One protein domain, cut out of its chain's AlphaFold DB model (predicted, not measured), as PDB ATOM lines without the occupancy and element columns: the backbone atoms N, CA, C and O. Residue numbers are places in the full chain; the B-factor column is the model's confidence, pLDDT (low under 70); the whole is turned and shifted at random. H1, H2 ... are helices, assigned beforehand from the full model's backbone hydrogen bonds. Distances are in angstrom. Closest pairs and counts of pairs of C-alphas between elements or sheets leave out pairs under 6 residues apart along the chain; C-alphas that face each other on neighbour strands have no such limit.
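What this domain is: This is residues 135 to 186 of the 263 residues of the protein "noggin" of Lingula unguis (UniProt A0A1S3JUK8). The printed part has little regular structure: the longer helix H2 has the very short helix H1 at its side, and residues 149 to 168 run out from H1 and fold back to H2 as a long loop at one end. The 52 printed residues have two named helices, H1 then H2, and no named strand; the class is all helix, with only 19 residues in named elements. The whole is loose, with a radius of gyration of the C-alphas of 13.0 A, and elongated, spanning 40 by 21 by 15 A.

Where its parts are: H1 is residues 145 to 148, its C-alpha 145 at (102.745, 101.442, 92.997). H2 is residues 169 to 183, 20.9 A from C-alpha 169 at (94.561, 116.039, 89.651) to C-alpha 183 at (113.605, 108.363, 93.281).

How they stand to each other: H1 and H2 touch, H2 with residues 176 to 180 alone; the closest C-alphas, of Ile 147 and Gln 176, are 5.7 A apart. Residues 154 to 155 pair antiparallel with 163 to 164. In H2 every O i to N i+4 pair is within hydrogen-bond range; H1 is too short for such a pair.

The domain as a whole: The two farthest C-alphas, of Asn 135 and Glu 159, are 43.0 A apart. The printed part has no cut. H1 to H2 is a long link of 20 residues. Mean pLDDT of the printed part is 83.2; residues 135 to 138 are under 70.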
ATOM      1  N   ASN A 135     111.806 109.943  75.190       57.62
ATOM      2  CA  ASN A 135     111.640 111.317  74.639       57.62
ATOM      3  C   ASN A 135     110.720 112.310  75.410       57.62
ATOM      4  O   ASN A 135     110.720 113.502  75.136       57.62
ATOM      5  N   ASN A 136     109.972 111.846  76.414       61.75
ATOM      6  CA  ASN A 136     109.180 112.593  77.388       61.75
ATOM      7  C   ASN A 136     109.797 112.734  78.806       61.75
ATOM      8  O   ASN A 136     109.037 112.955  79.755       61.75
ATOM      9  N   ARG A 137     111.121 112.595  79.000       67.44
ATOM     10  CA  ARG A 137     111.789 112.691  80.325       67.44
ATOM     11  C   ARG A 137     111.185 111.750  81.381       67.44
ATOM     12  O   ARG A 137     111.051 112.106  82.551       67.44
ATOM     13  N   ARG A 138     110.741 110.560  80.962       68.75
ATOM     14  CA  ARG A 138     110.148 109.551  81.857       68.75
ATOM     15  C   ARG A 138     111.136 108.423  82.089       68.75
ATOM     16  O   ARG A 138     111.593 107.892  81.081       68.75
ATOM     17  N   PRO A 139     111.418 108.050  83.349       75.25
ATOM     18  CA  PRO A 139     112.239 106.882  83.621       75.25
ATOM     19  C   PRO A 139     111.687 105.642  82.918       75.25
ATOM     20  O   PRO A 139     110.468 105.509  82.748       75.25
ATOM     21  N   THR A 140     112.566 104.735  82.509       72.12
ATOM     22  CA  THR A 140     112.147 103.469  81.909       72.12
ATOM     23  C   THR A 140     111.587 102.532  82.974       72.12
ATOM     24  O   THR A 140     111.976 102.554  84.140       72.12
ATOM     25  N   GLY A 141     110.586 101.747  82.576       77.75
ATOM     26  CA  GLY A 141     109.857 100.842  83.459       77.75
ATOM     27  C   GLY A 141     108.501 101.373  83.920       77.75
ATOM     28  O   GLY A 141     107.980 102.390  83.453       77.75
ATOM     29  N   LYS A 142     107.873 100.616  84.822       82.50
ATOM     30  CA  LYS A 142     106.569 100.954  85.401       82.50
ATOM     31  C   LYS A 142     106.790 101.822  86.637       82.50
ATOM     32  O   LYS A 142     107.571 101.463  87.508       82.50
ATOM     33  N   MET A 143     106.047 102.925  86.743       87.75
ATOM     34  CA  MET A 143     106.047 103.748  87.958       87.75
ATOM     35  C   MET A 143     105.688 102.880  89.178       87.75
ATOM     36  O   MET A 143     104.666 102.179  89.097       87.75
ATOM     37  N   PRO A 144     106.466 102.944  90.276       89.38
ATOM     38  CA  PRO A 144     106.183 102.208  91.502       89.38
ATOM     39  C   PRO A 144     104.756 102.444  91.992       89.38
ATOM     40  O   PRO A 144     104.230 103.556  91.902       89.38
ATOM     41  N   HIS A 145     104.127 101.390  92.516       90.75
ATOM     42  CA  HIS A 145     102.745 101.442  92.997       90.75
ATOM     43  C   HIS A 145     102.556 102.499  94.098       90.75
ATOM     44  O   HIS A 145     101.576 103.242  94.070       90.75
ATOM     45  N   SER A 146     103.540 102.639  94.993       88.94
ATOM     46  CA  SER A 146     103.561 103.644  96.063       88.94
ATOM     47  C   SER A 146     103.450 105.080  95.542       88.94
ATOM     48  O   SER A 146     102.687 105.870  96.084       88.94
ATOM     49  N   ILE A 147     104.150 105.414  94.455       89.94
ATOM     50  CA  ILE A 147     104.104 106.753  93.850       89.94
ATOM     51  C   ILE A 147     102.816 106.938  93.045       89.94
ATOM     52  O   ILE A 147     102.201 108.002  93.068       89.94
ATOM     53  N   ARG A 148     102.388 105.896  92.326       89.88
ATOM     54  CA  ARG A 148     101.200 105.949  91.466       89.88
ATOM     55  C   ARG A 148      99.916 106.203  92.256       89.88
ATOM     56  O   ARG A 148      99.054 106.942  91.774       89.88
ATOM     57  N   ASN A 149      99.819 105.605  93.439       89.69
ATOM     58  CA  ASN A 149      98.638 105.660  94.295       89.69
ATOM     59  C   ASN A 149      98.768 106.690  95.422       89.69
ATOM     60  O   ASN A 149      97.891 106.760  96.275       89.69
ATOM     61  N   MET A 150      99.842 107.486  95.429       86.12
ATOM     62  CA  MET A 150     100.005 108.561  96.396       86.12
ATOM     63  C   MET A 150      98.892 109.593  96.203       86.12
ATOM     64  O   MET A 150      98.766 110.184  95.120       86.12
ATOM     65  N   ASP A 151      98.094 109.778  97.252       84.56
ATOM     66  CA  ASP A 151      97.088 110.825  97.311       84.56
ATOM     67  C   ASP A 151      97.715 112.106  97.861       84.56
ATOM     68  O   ASP A 151      98.333 112.118  98.921       84.56
ATOM     69  N   PHE A 152      97.564 113.188  97.105       85.44
ATOM     70  CA  PHE A 152      98.019 114.515  97.507       85.44
ATOM     71  C   PHE A 152      96.871 115.381  98.014       85.44
ATOM     72  O   PHE A 152      97.120 116.512  98.412       85.44
ATOM     73  N   SER A 153      95.627 114.893  97.982       81.44
ATOM     74  CA  SER A 153      94.438 115.649  98.378       81.44
ATOM     75  C   SER A 153      94.333 115.852  99.892       81.44
ATOM     76  O   SER A 153      93.714 116.816 100.344       81.44
ATOM     77  N   VAL A 154      94.985 114.993 100.680       82.88
ATOM     78  CA  VAL A 154      94.994 115.049 102.143       82.88
ATOM     79  C   VAL A 154      96.421 114.867 102.656       82.88
ATOM     80  O   VAL A 154      97.091 113.901 102.308       82.88
ATOM     81  N   LEU A 155      96.887 115.793 103.494       80.81
ATOM     82  CA  LEU A 155      98.130 115.645 104.248       80.81
ATOM     83  C   LEU A 155      97.801 115.150 105.656       80.81
ATOM     84  O   LEU A 155      97.120 115.836 106.423       80.81
ATOM     85  N   HIS A 156      98.288 113.954 105.970       77.12
ATOM     86  CA  HIS A 156      98.185 113.344 107.290       77.12
ATOM     87  C   HIS A 156      99.355 113.822 108.156       77.12
ATOM     88  O   HIS A 156     100.512 113.566 107.822       77.12
ATOM     89  N   LEU A 157      99.062 114.536 109.245       78.31
ATOM     90  CA  LEU A 157     100.062 114.898 110.251       78.31
ATOM     91  C   LEU A 157     100.077 113.823 111.353       78.31
ATOM     92  O   LEU A 157      99.003 113.337 111.703       78.31
ATOM     93  N   PRO A 158     101.250 113.473 111.923       74.56
ATOM     94  CA  PRO A 158     101.364 112.431 112.951       74.56
ATOM     95  C   PRO A 158     100.478 112.665 114.184       74.56
ATOM     96  O   PRO A 158     100.004 111.706 114.779       74.56
ATOM     97  N   GLU A 159     100.223 113.929 114.538       74.62
ATOM     98  CA  GLU A 159      99.464 114.326 115.733       74.62
ATOM     99  C   GLU A 159      98.543 115.532 115.456       74.62
ATOM    100  O   GLU A 159      98.536 116.520 116.188       74.62
ATOM    101  N   GLY A 160      97.774 115.512 114.360       71.75
ATOM    102  CA  GLY A 160      96.912 116.651 114.019       71.75
ATOM    103  C   GLY A 160      95.762 116.351 113.057       71.75
ATOM    104  O   GLY A 160      95.685 115.262 112.485       71.75
ATOM    105  N   PRO A 161      94.843 117.317 112.864       76.50
ATOM    106  CA  PRO A 161      93.756 117.176 111.908       76.50
ATOM    107  C   PRO A 161      94.304 117.073 110.483       76.50
ATOM    108  O   PRO A 161      95.203 117.811 110.080       76.50
ATOM    109  N   ASN A 162      93.719 116.168 109.702       78.50
ATOM    110  CA  ASN A 162      94.053 115.985 108.295       78.50
ATOM    111  C   ASN A 162      93.850 117.288 107.512       78.50
ATOM    112  O   ASN A 162      92.735 117.817 107.440       78.50
ATOM    113  N   ILE A 163      94.912 117.786 106.879       80.19
ATOM    114  CA  ILE A 163      94.853 119.018 106.096       80.19
ATOM    115  C   ILE A 163      94.420 118.654 104.681       80.19
ATOM    116  O   ILE A 163      95.181 118.070 103.908       80.19
ATOM    117  N   LYS A 164      93.187 119.019 104.324       80.94
ATOM    118  CA  LYS A 164      92.721 118.932 102.936       80.94
ATOM    119  C   LYS A 164      93.487 119.948 102.098       80.94
ATOM    120  O   LYS A 164      93.396 121.154 102.329       80.94
ATOM    121  N   THR A 165      94.230 119.470 101.113       79.25
ATOM    122  CA  THR A 165      94.936 120.330 100.170       79.25
ATOM    123  C   THR A 165      94.047 120.608  98.960       79.25
ATOM    124  O   THR A 165      93.202 119.803  98.568       79.25
ATOM    125  N   LYS A 166      94.259 121.752  98.307       79.88
ATOM    126  CA  LYS A 166      93.632 122.065  97.013       79.88
ATOM    127  C   LYS A 166      94.504 121.591  95.842       79.88
ATOM    128  O   LYS A 166      94.614 122.281  94.829       79.88
ATOM    129  N   ILE A 167      95.176 120.443  95.970       85.50
ATOM    130  CA  ILE A 167      96.017 119.904  94.894       85.50
ATOM    131  C   ILE A 167      95.121 119.231  93.851       85.50
ATOM    132  O   ILE A 167      94.621 118.126  94.033       85.50
ATOM    133  N   GLY A 168      94.935 119.905  92.716       86.75
ATOM    134  CA  GLY A 168      94.186 119.347  91.594       86.75
ATOM    135  C   GLY A 168      94.872 118.126  90.964       86.75
ATOM    136  O   GLY A 168      96.099 117.995  90.978       86.75
ATOM    137  N   HIS A 169      94.086 117.271  90.302       87.38
ATOM    138  CA  HIS A 169      94.561 116.039  89.651       87.38
ATOM    139  C   HIS A 169      95.752 116.263  88.695       87.38
ATOM    140  O   HIS A 169      96.695 115.470  88.660       87.38
ATOM    141  N   ARG A 170      95.763 117.376  87.944       89.88
ATOM    142  CA  ARG A 170      96.868 117.721  87.027       89.88
ATOM    143  C   ARG A 170      98.197 117.933  87.761       89.88
ATOM    144  O   ARG A 170      99.234 117.500  87.260       89.88
ATOM    145  N   LEU A 171      98.170 118.598  88.919       89.94
ATOM    146  CA  LEU A 171      99.361 118.853  89.732       89.94
ATOM    147  C   LEU A 171      99.820 117.573  90.433       89.94
ATOM    148  O   LEU A 171     101.002 117.253  90.362       89.94
ATOM    149  N   SER A 172      98.884 116.793  90.981       90.06
ATOM    150  CA  SER A 172      99.160 115.461  91.536       90.06
ATOM    151  C   SER A 172      99.930 114.588  90.534       90.06
ATOM    152  O   SER A 172     101.023 114.115  90.832       90.06
ATOM    153  N   LYS A 173      99.473 114.486  89.277       89.00
ATOM    154  CA  LYS A 173     100.191 113.719  88.240       89.00
ATOM    155  C   LYS A 173     101.583 114.262  87.906       89.00
ATOM    156  O   LYS A 173     102.464 113.474  87.559       89.00
ATOM    157  N   LYS A 174     101.803 115.579  87.981       90.06
ATOM    158  CA  LYS A 174     103.144 116.166  87.813       90.06
ATOM    159  C   LYS A 174     104.048 115.814  88.993       90.06
ATOM    160  O   LYS A 174     105.192 115.440  88.759       90.06
ATOM    161  N   LEU A 175     103.523 115.849  90.216       90.75
ATOM    162  CA  LEU A 175     104.257 115.495  91.427       90.75
ATOM    163  C   LEU A 175     104.620 114.004  91.459       90.75
ATOM    164  O   LEU A 175     105.771 113.674  91.709       90.75
ATOM    165  N   GLN A 176     103.707 113.109  91.064       91.38
ATOM    166  CA  GLN A 176     104.008 111.678  90.887       91.38
ATOM    167  C   GLN A 176     105.161 111.455  89.895       91.38
ATOM    168  O   GLN A 176     106.057 110.653  90.141       91.38
ATOM    169  N   ARG A 177     105.174 112.177  88.765       89.25
ATOM    170  CA  ARG A 177     106.270 112.089  87.782       89.25
ATOM    171  C   ARG A 177     107.580 112.652  88.323       89.25
ATOM    172  O   ARG A 177     108.620 112.056  88.065       89.25
ATOM    173  N   LEU A 178     107.526 113.764  89.055       89.62
ATOM    174  CA  LEU A 178     108.693 114.366  89.692       89.62
ATOM    175  C   LEU A 178     109.309 113.402  90.709       89.62
ATOM    176  O   LEU A 178     110.494 113.107  90.615       89.62
ATOM    177  N   LEU A 179     108.497 112.855  91.618       90.94
ATOM    178  CA  LEU A 179     108.936 111.870  92.604       90.94
ATOM    179  C   LEU A 179     109.499 110.623  91.933       90.94
ATOM    180  O   LEU A 179     110.535 110.123  92.354       90.94
ATOM    181  N   TRP A 180     108.865 110.142  90.861       90.19
ATOM    182  CA  TRP A 180     109.372 108.992  90.119       90.19
ATOM    183  C   TRP A 180     110.742 109.271  89.499       90.19
ATOM    184  O   TRP A 180     111.638 108.451  89.648       90.19
ATOM    185  N   ALA A 181     110.943 110.428  88.864       88.44
ATOM    186  CA  ALA A 181     112.244 110.801  88.312       88.44
ATOM    187  C   ALA A 181     113.305 111.025  89.404       88.44
ATOM    188  O   ALA A 181     114.457 110.636  89.232       88.44
ATOM    189  N   TYR A 182     112.917 111.610  90.541       87.88
ATOM    190  CA  TYR A 182     113.820 111.862  91.661       87.88
ATOM    191  C   TYR A 182     114.265 110.566  92.346       87.88
ATOM    192  O   TYR A 182     115.449 110.386  92.606       87.88
ATOM    193  N   THR A 183     113.341 109.640  92.589       90.06
ATOM    194  CA  THR A 183     113.605 108.363  93.281       90.06
ATOM    195  C   THR A 183     114.128 107.263  92.346       90.06
ATOM    196  O   THR A 183     114.459 106.171  92.805       90.06
ATOM    197  N   TYR A 184     114.214 107.527  91.035       88.88
ATOM    198  CA  TYR A 184     114.709 106.565  90.050       88.88
ATOM    199  C   TYR A 184     116.205 106.278  90.225       88.88
ATOM    200  O   TYR A 184     117.026 107.198  90.286       88.88
ATOM    201  N   CYS A 185     116.538 104.988  90.231       90.81
ATOM    202  CA  CYS A 185     117.893 104.468  90.351       90.81
ATOM    203  C   CYS A 185     118.352 103.870  89.013       90.81
ATOM    204  O   CYS A 185     117.969 102.740  88.703       90.81
ATOM    205  N   PRO A 186     119.153 104.595  88.211       89.25
ATOM    206  CA  PRO A 186     119.708 104.052  86.978       89.25
ATOM    207  C   PRO A 186     120.796 103.009  87.267       89.25
ATOM    208  O   PRO A 186     121.514 103.092  88.270       89.25
TER     209      PRO A 186